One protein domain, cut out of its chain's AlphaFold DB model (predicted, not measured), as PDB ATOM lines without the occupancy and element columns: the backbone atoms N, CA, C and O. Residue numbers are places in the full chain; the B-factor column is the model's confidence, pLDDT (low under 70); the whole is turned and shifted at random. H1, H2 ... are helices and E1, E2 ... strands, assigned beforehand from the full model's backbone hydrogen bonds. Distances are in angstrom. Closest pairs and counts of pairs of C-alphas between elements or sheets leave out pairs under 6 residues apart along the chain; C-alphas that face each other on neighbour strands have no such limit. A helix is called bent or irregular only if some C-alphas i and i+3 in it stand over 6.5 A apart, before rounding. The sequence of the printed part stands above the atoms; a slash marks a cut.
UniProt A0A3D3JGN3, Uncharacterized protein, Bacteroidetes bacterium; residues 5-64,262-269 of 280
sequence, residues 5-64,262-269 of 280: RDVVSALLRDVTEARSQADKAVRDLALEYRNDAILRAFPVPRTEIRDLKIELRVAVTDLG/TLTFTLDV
ATOM      1  N   ARG A   5       3.785 -37.875 -40.707       75.94
ATOM      2  CA  ARG A   5       3.311 -36.825 -39.804       75.94
ATOM      3  C   ARG A   5       2.610 -37.396 -38.575       75.94
ATOM      4  O   ARG A   5       2.863 -36.911 -37.474       75.94
ATOM      5  N   ASP A   6       1.757 -38.399 -38.742       79.62
ATOM      6  CA  ASP A   6       1.005 -39.002 -37.641       79.62
ATOM      7  C   ASP A   6       1.936 -39.799 -36.723       79.62
ATOM      8  O   ASP A   6       1.827 -39.701 -35.503       79.62
ATOM      9  N   VAL A   7       2.907 -40.518 -37.300       82.12
ATOM     10  CA  VAL A   7       3.916 -41.279 -36.545       82.12
ATOM     11  C   VAL A   7       4.806 -40.348 -35.721       82.12
ATOM     12  O   VAL A   7       5.004 -40.574 -34.528       82.12
ATOM     13  N   VAL A   8       5.314 -39.274 -36.330       81.56
ATOM     14  CA  VAL A   8       6.131 -38.270 -35.632       81.56
ATOM     15  C   VAL A   8       5.295 -37.556 -34.567       81.56
ATOM     16  O   VAL A   8       5.775 -37.350 -33.458       81.56
ATOM     17  N   SER A   9       4.030 -37.234 -34.858       83.69
ATOM     18  CA  SER A   9       3.127 -36.601 -33.885       83.69
ATOM     19  C   SER A   9       2.842 -37.509 -32.688       83.69
ATOM     20  O   SER A   9       2.818 -37.028 -31.557       83.69
ATOM     21  N   ALA A  10       2.661 -38.813 -32.913       88.19
ATOM     22  CA  ALA A  10       2.494 -39.794 -31.845       88.19
ATOM     23  C   ALA A  10       3.762 -39.911 -30.983       88.19
ATOM     24  O   ALA A  10       3.674 -39.807 -29.765       88.19
ATOM     25  N   LEU A  11       4.946 -40.005 -31.599       84.75
ATOM     26  CA  LEU A  11       6.223 -40.043 -30.873       84.75
ATOM     27  C   LEU A  11       6.450 -38.788 -30.019       84.75
ATOM     28  O   LEU A  11       6.814 -38.891 -28.850       84.75
ATOM     29  N   LEU A  12       6.215 -37.599 -30.579       84.88
ATOM     30  CA  LEU A  12       6.359 -36.342 -29.837       84.88
ATOM     31  C   LEU A  12       5.350 -36.237 -28.689       84.88
ATOM     32  O   LEU A  12       5.678 -35.713 -27.622       84.88
ATOM     33  N   ARG A  13       4.134 -36.759 -28.883       90.19
ATOM     34  CA  ARG A  13       3.123 -36.841 -27.829       90.19
ATOM     35  C   ARG A  13       3.586 -37.742 -26.685       90.19
ATOM     36  O   ARG A  13       3.525 -37.303 -25.541       90.19
ATOM     37  N   ASP A  14       4.092 -38.934 -26.983       89.00
ATOM     38  CA  ASP A  14       4.563 -39.885 -25.968       89.00
ATOM     39  C   ASP A  14       5.760 -39.326 -25.183       89.00
ATOM     40  O   ASP A  14       5.829 -39.460 -23.963       89.00
ATOM     41  N   VAL A  15       6.674 -38.617 -25.854       87.12
ATOM     42  CA  VAL A  15       7.800 -37.923 -25.199       87.12
ATOM     43  C   VAL A  15       7.302 -36.809 -24.278       87.12
ATOM     44  O   VAL A  15       7.794 -36.659 -23.158       87.12
ATOM     45  N   THR A  16       6.303 -36.043 -24.721       86.88
ATOM     46  CA  THR A  16       5.684 -34.987 -23.906       86.88
ATOM     47  C   THR A  16       5.001 -35.578 -22.671       86.88
ATOM     48  O   THR A  16       5.125 -35.038 -21.570       86.88
ATOM     49  N   GLU A  17       4.316 -36.710 -22.827       90.75
ATOM     50  CA  GLU A  17       3.674 -37.422 -21.725       90.75
ATOM     51  C   GLU A  17       4.702 -37.991 -20.737       90.75
ATOM     52  O   GLU A  17       4.570 -37.775 -19.530       90.75
ATOM     53  N   ALA A  18       5.765 -38.629 -21.230       86.81
ATOM     54  CA  ALA A  18       6.849 -39.151 -20.403       86.81
ATOM     55  C   ALA A  18       7.534 -38.044 -19.583       86.81
ATOM     56  O   ALA A  18       7.796 -38.231 -18.394       86.81
ATOM     57  N   ARG A  19       7.763 -36.866 -20.179       86.00
ATOM     58  CA  ARG A  19       8.308 -35.699 -19.468       86.00
ATOM     59  C   ARG A  19       7.365 -35.213 -18.368       86.00
ATOM     60  O   ARG A  19       7.802 -35.018 -17.241       86.00
ATOM     61  N   SER A  20       6.072 -35.090 -18.664       87.88
ATOM     62  CA  SER A  20       5.058 -34.699 -17.672       87.88
ATOM     63  C   SER A  20       5.014 -35.664 -16.478       87.88
ATOM     64  O   SER A  20       4.945 -35.242 -15.321       87.88
ATOM     65  N   GLN A  21       5.114 -36.971 -16.740       90.12
ATOM     66  CA  GLN A  21       5.186 -37.988 -15.691       90.12
ATOM     67  C   GLN A  21       6.486 -37.892 -14.879       90.12
ATOM     68  O   GLN A  21       6.435 -37.995 -13.652       90.12
ATOM     69  N   ALA A  22       7.629 -37.643 -15.528       86.62
ATOM     70  CA  ALA A  22       8.908 -37.436 -14.852       86.62
ATOM     71  C   ALA A  22       8.878 -36.194 -13.946       86.62
ATOM     72  O   ALA A  22       9.261 -36.282 -12.782       86.62
ATOM     73  N   ASP A  23       8.340 -35.072 -14.427       87.56
ATOM     74  CA  ASP A  23       8.202 -33.839 -13.644       87.56
ATOM     75  C   ASP A  23       7.308 -34.051 -12.416       87.56
ATOM     76  O   ASP A  23       7.614 -33.579 -11.317       87.56
ATOM     77  N   LYS A  24       6.210 -34.799 -12.578       91.81
ATOM     78  CA  LYS A  24       5.334 -35.169 -11.465       91.81
ATOM     79  C   LYS A  24       6.066 -36.042 -10.444       91.81
ATOM     80  O   LYS A  24       6.024 -35.730  -9.258       91.81
ATOM     81  N   ALA A  25       6.778 -37.073 -10.898       91.25
ATOM     82  CA  ALA A  25       7.554 -37.943 -10.022       91.25
ATOM     83  C   ALA A  25       8.633 -37.163  -9.254       91.25
ATOM     84  O   ALA A  25       8.785 -37.360  -8.054       91.25
ATOM     85  N   VAL A  26       9.330 -36.225  -9.906       92.31
ATOM     86  CA  VAL A  26      10.324 -35.355  -9.254       92.31
ATOM     87  C   VAL A  26       9.675 -34.463  -8.192       92.31
ATOM     88  O   VAL A  26      10.252 -34.284  -7.119       92.31
ATOM     89  N   ARG A  27       8.474 -33.921  -8.444       92.62
ATOM     90  CA  ARG A  27       7.729 -33.142  -7.435       92.62
ATOM     91  C   ARG A  27       7.345 -33.992  -6.228       92.62
ATOM     92  O   ARG A  27       7.542 -33.542  -5.101       92.62
ATOM     93  N   ASP A  28       6.838 -35.198  -6.458       94.62
ATOM     94  CA  ASP A  28       6.459 -36.121  -5.385       94.62
ATOM     95  C   ASP A  28       7.696 -36.512  -4.550       94.62
ATOM     96  O   ASP A  28       7.683 -36.420  -3.322       94.62
ATOM     97  N   LEU A  29       8.820 -36.805  -5.211       94.69
ATOM     98  CA  LEU A  29      10.094 -37.136  -4.567       94.69
ATOM     99  C   LEU A  29      10.669 -35.953  -3.769       94.69
ATOM    100  O   LEU A  29      11.211 -36.128  -2.679       94.69
ATOM    101  N   ALA A  30      10.507 -34.725  -4.266       95.31
ATOM    102  CA  ALA A  30      10.906 -33.521  -3.543       95.31
ATOM    103  C   ALA A  30      10.108 -33.333  -2.238       95.31
ATOM    104  O   ALA A  30      10.664 -32.868  -1.238       95.31
ATOM    105  N   LEU A  31       8.824 -33.710  -2.219       96.25
ATOM    106  CA  LEU A  31       8.013 -33.692  -0.999       96.25
ATOM    107  C   LEU A  31       8.504 -34.732   0.014       96.25
ATOM    108  O   LEU A  31       8.596 -34.422   1.202       96.25
ATOM    109  N   GLU A  32       8.879 -35.929  -0.438       96.62
ATOM    110  CA  GLU A  32       9.466 -36.959   0.427       96.62
ATOM    111  C   GLU A  32      10.803 -36.504   1.032       96.62
ATOM    112  O   GLU A  32      10.978 -36.563   2.251       96.62
ATOM    113  N   TYR A  33      11.700 -35.939   0.214       97.38
ATOM    114  CA  TYR A  33      12.980 -35.380   0.671       97.38
ATOM    115  C   TYR A  33      12.786 -34.268   1.698       97.38
ATOM    116  O   TYR A  33      13.560 -34.137   2.643       97.38
ATOM    117  N   ARG A  34      11.732 -33.461   1.542       95.94
ATOM    118  CA  ARG A  34      11.386 -32.416   2.506       95.94
ATOM    119  C   ARG A  34      10.909 -32.995   3.839       95.94
ATOM    120  O   ARG A  34      11.126 -32.363   4.875       95.94
ATOM    121  N   ASN A  35      10.257 -34.150   3.848       97.25
ATOM    122  CA  ASN A  35       9.680 -34.725   5.062       97.25
ATOM    123  C   ASN A  35      10.698 -35.528   5.890       97.25
ATOM    124  O   ASN A  35      10.579 -35.555   7.114       97.25
ATOM    125  N   ASP A  36      11.728 -36.096   5.262       97.62
ATOM    126  CA  ASP A  36      12.781 -36.867   5.934       97.62
ATOM    127  C   ASP A  36      13.983 -35.986   6.347       97.62
ATOM    128  O   ASP A  36      14.534 -35.221   5.556       97.62
ATOM    129  N   ALA A  37      14.408 -36.081   7.613       96.81
ATOM    130  CA  ALA A  37      15.488 -35.261   8.167       96.81
ATOM    131  C   ALA A  37      16.872 -35.555   7.558       96.81
ATOM    132  O   ALA A  37      17.694 -34.644   7.474       96.81
ATOM    133  N   ILE A  38      17.130 -36.797   7.140       97.25
ATOM    134  CA  ILE A  38      18.397 -37.205   6.522       97.25
ATOM    135  C   ILE A  38      18.406 -36.781   5.052       97.25
ATOM    136  O   ILE A  38      19.393 -36.216   4.577       97.25
ATOM    137  N   LEU A  39      17.300 -37.004   4.334       96.00
ATOM    138  CA  LEU A  39      17.229 -36.732   2.894       96.00
ATOM    139  C   LEU A  39      17.289 -35.240   2.551       96.00
ATOM    140  O   LEU A  39      17.801 -34.896   1.490       96.00
ATOM    141  N   ARG A  40      16.886 -34.339   3.459       94.94
ATOM    142  CA  ARG A  40      17.033 -32.879   3.272       94.94
ATOM    143  C   ARG A  40      18.457 -32.414   2.977       94.94
ATOM    144  O   ARG A  40      18.626 -31.339   2.410       94.94
ATOM    145  N   ALA A  41      19.468 -33.169   3.406       96.25
ATOM    146  CA  ALA A  41      20.863 -32.824   3.155       96.25
ATOM    147  C   ALA A  41      21.311 -33.143   1.717       96.25
ATOM    148  O   ALA A  41      22.369 -32.678   1.294       96.25
ATOM    149  N   PHE A  42      20.530 -33.925   0.968       96.94
ATOM    150  CA  PHE A  42      20.868 -34.374  -0.376       96.94
ATOM    151  C   PHE A  42      20.063 -33.616  -1.441       96.94
ATOM    152  O   PHE A  42      18.899 -33.274  -1.223       96.94
ATOM    153  N   PRO A  43      20.658 -33.350  -2.618       94.25
ATOM    154  CA  PRO A  43      19.925 -32.768  -3.731       94.25
ATOM    155  C   PRO A  43      18.882 -33.758  -4.259       94.25
ATOM    156  O   PRO A  43      19.151 -34.954  -4.379       94.25
ATOM    157  N   VAL A  44      17.704 -33.246  -4.623       94.50
ATOM    158  CA  VAL A  44      16.669 -34.055  -5.279       94.50
ATOM    159  C   VAL A  44      17.171 -34.438  -6.676       94.50
ATOM    160  O   VAL A  44      17.513 -33.540  -7.455       94.50
ATOM    161  N   PRO A  45      17.232 -35.736  -7.021       89.38
ATOM    162  CA  PRO A  45      17.652 -36.162  -8.346       89.38
ATOM    163  C   PRO A  45      16.673 -35.636  -9.398       89.38
ATOM    164  O   PRO A  45      15.458 -35.777  -9.267       89.38
ATOM    165  N   ARG A  46      17.220 -35.025 -10.450       83.62
ATOM    166  CA  ARG A  46      16.461 -34.553 -11.609       83.62
ATOM    167  C   ARG A  46      16.806 -35.410 -12.814       83.62
ATOM    168  O   ARG A  46      17.980 -35.624 -13.110       83.62
ATOM    169  N   THR A  47      15.781 -35.876 -13.508       78.88
ATOM    170  CA  THR A  47      15.903 -36.541 -14.806       78.88
ATOM    171  C   THR A  47      15.390 -35.599 -15.882       78.88
ATOM    172  O   THR A  47      14.208 -35.274 -15.899       78.88
ATOM    173  N   GLU A  48      16.281 -35.168 -16.771       78.00
ATOM    174  CA  GLU A  48      15.968 -34.313 -17.918       78.00
ATOM    175  C   GLU A  48      16.215 -35.092 -19.215       78.00
ATOM    176  O   GLU A  48      17.214 -35.804 -19.340       78.00
ATOM    177  N   ILE A  49      15.318 -34.943 -20.191       75.88
ATOM    178  CA  ILE A  49      15.528 -35.431 -21.558       75.88
ATOM    179  C   ILE A  49      16.102 -34.259 -22.358       75.88
ATOM    180  O   ILE A  49      15.347 -33.376 -22.752       75.88
ATOM    181  N   ARG A  50      17.426 -34.236 -22.550       74.44
ATOM    182  CA  ARG A  50      18.119 -33.174 -23.308       74.44
ATOM    183  C   ARG A  50      18.074 -33.429 -24.808       74.44
ATOM    184  O   ARG A  50      17.587 -32.611 -25.575       74.44
ATOM    185  N   ASP A  51      18.506 -34.625 -25.190       72.88
ATOM    186  CA  ASP A  51      18.595 -35.034 -26.583       72.88
ATOM    187  C   ASP A  51      17.629 -36.180 -26.854       72.88
ATOM    188  O   ASP A  51      17.646 -37.211 -26.173       72.88
ATOM    189  N   LEU A  52      16.811 -36.025 -27.894       74.75
ATOM    190  CA  LEU A  52      15.985 -37.104 -28.413       74.75
ATOM    191  C   LEU A  52      16.492 -37.503 -29.798       74.75
ATOM    192  O   LEU A  52      16.295 -36.793 -30.787       74.75
ATOM    193  N   LYS A  53      17.129 -38.675 -29.868       76.31
ATOM    194  CA  LYS A  53      17.544 -39.279 -31.134       76.31
ATOM    195  C   LYS A  53      16.449 -40.211 -31.640       76.31
ATOM    196  O   LYS A  53      16.239 -41.284 -31.077       76.31
ATOM    197  N   ILE A  54      15.774 -39.810 -32.716       75.50
ATOM    198  CA  ILE A  54      14.763 -40.640 -33.378       75.50
ATOM    199  C   ILE A  54      15.367 -41.208 -34.663       75.50
ATOM    200  O   ILE A  54      15.701 -40.469 -35.592       75.50
ATOM    201  N   GLU A  55      15.487 -42.534 -34.719       74.12
ATOM    202  CA  GLU A  55      15.914 -43.264 -35.914       74.12
ATOM    203  C   GLU A  55      14.699 -43.907 -36.583       74.12
ATOM    204  O   GLU A  55      14.164 -44.915 -36.115       74.12
ATOM    205  N   LEU A  56      14.254 -43.321 -37.696       75.25
ATOM    206  CA  LEU A  56      13.144 -43.845 -38.484       75.25
ATOM    207  C   LEU A  56      13.696 -44.608 -39.684       75.25
ATOM    208  O   LEU A  56      14.326 -44.045 -40.582       75.25
ATOM    209  N   ARG A  57      13.443 -45.918 -39.699       73.69
ATOM    210  CA  ARG A  57      13.714 -46.770 -40.857       73.69
ATOM    211  C   ARG A  57      12.584 -46.599 -41.853       73.69
ATOM    212  O   ARG A  57      11.441 -46.927 -41.546       73.69
ATOM    213  N   VAL A  58      12.911 -46.089 -43.030       67.94
ATOM    214  CA  VAL A  58      11.945 -45.816 -44.090       67.94
ATOM    215  C   VAL A  58      12.347 -46.553 -45.360       67.94
ATOM    216  O   VAL A  58      13.528 -46.684 -45.685       67.94
ATOM    217  N   ALA A  59      11.347 -47.056 -46.073       63.81
ATOM    218  CA  ALA A  59      11.517 -47.613 -47.403       63.81
ATOM    219  C   ALA A  59      10.917 -46.619 -48.392       63.81
ATOM    220  O   ALA A  59       9.752 -46.259 -48.266       63.81
ATOM    221  N   VAL A  60      11.717 -46.155 -49.349       60.81
ATOM    222  CA  VAL A  60      11.218 -45.297 -50.427       60.81
ATOM    223  C   VAL A  60      10.666 -46.217 -51.507       60.81
ATOM    224  O   VAL A  60      11.430 -46.816 -52.260       60.81
ATOM    225  N   THR A  61       9.347 -46.392 -51.532       61.28
ATOM    226  CA  THR A  61       8.664 -47.238 -52.521       61.28
ATOM    227  C   THR A  61       8.381 -46.513 -53.827       61.28
ATOM    228  O   THR A  61       8.442 -47.139 -54.880       61.28
ATOM    229  N   ASP A  62       8.096 -45.212 -53.772       55.59
ATOM    230  CA  ASP A  62       7.815 -44.404 -54.955       55.59
ATOM    231  C   ASP A  62       8.289 -42.957 -54.754       55.59
ATOM    232  O   ASP A  62       8.278 -42.426 -53.643       55.59
ATOM    233  N   LEU A  63       8.723 -42.320 -55.839       56.81
ATOM    234  CA  LEU A  63       9.068 -40.903 -55.897       56.81
ATOM    235  C   LEU A  63       7.949 -40.189 -56.652       56.81
ATOM    236  O   LEU A  63       8.114 -39.781 -57.802       56.81
ATOM    237  N   GLY A  64       6.791 -40.058 -56.007       53.00
ATOM    238  CA  GLY A  64       5.662 -39.349 -56.595       53.00
ATOM    239  C   GLY A  64       6.030 -37.892 -56.885       53.00
ATOM    240  O   GLY A  64       6.341 -37.128 -55.969       53.00
ATOM    241  N   THR A 262      17.790 -44.994 -43.482       63.88
ATOM    242  CA  THR A 262      17.589 -44.490 -42.116       63.88
ATOM    243  C   THR A 262      17.534 -42.973 -42.156       63.88
ATOM    244  O   THR A 262      18.520 -42.327 -42.507       63.88
ATOM    245  N   LEU A 263      16.386 -42.400 -41.796       58.06
ATOM    246  CA  LEU A 263      16.273 -40.973 -41.522       58.06
ATOM    247  C   LEU A 263      16.566 -40.758 -40.040       58.06
ATOM    248  O   LEU A 263      15.890 -41.314 -39.173       58.06
ATOM    249  N   THR A 264      17.602 -39.971 -39.759       54.25
ATOM    250  CA  THR A 264      17.969 -39.598 -38.391       54.25
ATOM    251  C   THR A 264      17.534 -38.166 -38.156       54.25
ATOM    252  O   THR A 264      18.018 -37.254 -38.826       54.25
ATOM    253  N   PHE A 265      16.634 -37.971 -37.199       61.16
ATOM    254  CA  PHE A 265      16.239 -36.650 -36.736       61.16
ATOM    255  C   PHE A 265      16.866 -36.431 -35.364       61.16
ATOM    256  O   PHE A 265      16.718 -37.263 -34.467       61.16
ATOM    257  N   THR A 266      17.578 -35.317 -35.221       58.75
ATOM    258  CA  THR A 266      18.051 -34.847 -33.919       58.75
ATOM    259  C   THR A 266      17.208 -33.634 -33.582       58.75
ATOM    260  O   THR A 266      17.279 -32.628 -34.288       58.75
ATOM    261  N   LEU A 267      16.346 -33.767 -32.577       57.66
ATOM    262  CA  LEU A 267      15.590 -32.640 -32.049       57.66
ATOM    263  C   LEU A 267      16.309 -32.120 -30.810       57.66
ATOM    264  O   LEU A 267      16.471 -32.862 -29.842       57.66
ATOM    265  N   ASP A 268      16.681 -30.846 -30.854       61.22
ATOM    266  CA  ASP A 268      17.000 -30.081 -29.655       61.22
ATOM    267  C   ASP A 268      15.678 -29.730 -28.962       61.22
ATOM    268  O   ASP A 268      14.874 -28.938 -29.469       61.22
ATOM    269  N   VAL A 269      15.410 -30.401 -27.844       62.03
ATOM    270  CA  VAL A 269      14.145 -30.278 -27.114       62.03
ATOM    271  C   VAL A 269      14.061 -28.933 -26.384       62.03
ATOM    272  O   VAL A 269      12.955 -28.434 -26.161       62.03
TER     273      VAL A 269
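What this domain is: This is residues 5 to 64 and 262 to 269 of the 280 residues of an uncharacterized protein of Bacteroidetes bacterium (UniProt A0A3D3JGN3). One long helix, H1, makes one side of a narrow, rod-shaped model; after it the chain turns and folds back alongside it through a long stretch with no named element, residues 36 to 50. This stretch leads into E1, which with E2 makes a small ribbon of two strands; E1 is near H1, with 6 pairs of C-alphas within 10 A but no pair within 8 A, E2 is apart from H1, and residues 59 to 64 run on past E1 to a cut at one end of the long axis. The printed part has 68 residues with one named helix and two named strands, in the order H1, E1, E2 along the chain, and the sheet, of order E1 - E2, is antiparallel. The class is mixed, helices and strands. The whole is extended, with a radius of gyration of the C-alphas of 18.7 A, and the C-alphas span 65 by 17 by 15 A along their three main axes.

Where its parts are: The printed part begins with H1, residues 5 to 35, a helix of 31 residues that measures 45.4 A from first to last C-alpha. The C-alpha of Arg 5 is at (3.311, -36.825, -39.804) and that of Asn 35 at (9.680, -34.725, 5.062), and most of the change between them is in z. Residues 36 to 50 follow with no named element. E1 is the strand of residues 51 to 58, 8 residues and 21.6 A from first to last C-alpha, with the C-alpha of Asp 51 at (18.595, -35.034, -26.583). Residues 59 to 64 come after it, up to the cut. Beyond the cut, E2 is the strand of residues 262 to 268, 7 residues and 19.1 A from first to last C-alpha, and its last C-alpha, that of Asp 268, is at (17.000, -30.081, -29.655). Val 269 is the last printed residue.

How they stand to each other: H1 is not bent, and each of its O i to N i+4 pairs is within hydrogen-bond range. H1 and E1 are near each other, with no pair of C-alphas within 8 A but 6 pairs within 10 A. H1 and E2 are apart, with no C-alpha of the one within 8 A of the other. E1 and E2 are antiparallel neighbours, with an angle of 158 degrees between their N-to-C directions. Among the C-alphas that face each other are those of Leu 52 and Leu 267, 5.8 A apart, and those of Arg 57 and Thr 262, 4.7 A apart. Across this pair, N of Leu 56 and O of Leu 263 are within hydrogen-bond range at 3.0 A, and N of Phe 265 and O of Ile 54 at 3.1 A.

The domain as a whole: The two C-alphas farthest apart are those of Ala 37 and Gly 64, 65.6 A, while the first and last printed C-alphas, those of Arg 5 and Val 269, are 17.9 A apart. The link from H1 to E1, with 15 residues between them, is long; its C-alphas lie 5 to 31 A from the mean of all C-alphas. The link from E1 to E2 runs across the cut, where residues 65 to 261 are not printed, and the C-alphas of Gly 64 and Thr 262 are 19.5 A apart across it. The mean pLDDT of the printed part is 81.3. It is under 70 in 15 residues, 58 to 64, of which 58 belongs to E1, and 262 to 269, of which 262 to 268 belong to E2. The mean pLDDT is 89 for H1, 74 for E1 and 59 for E2.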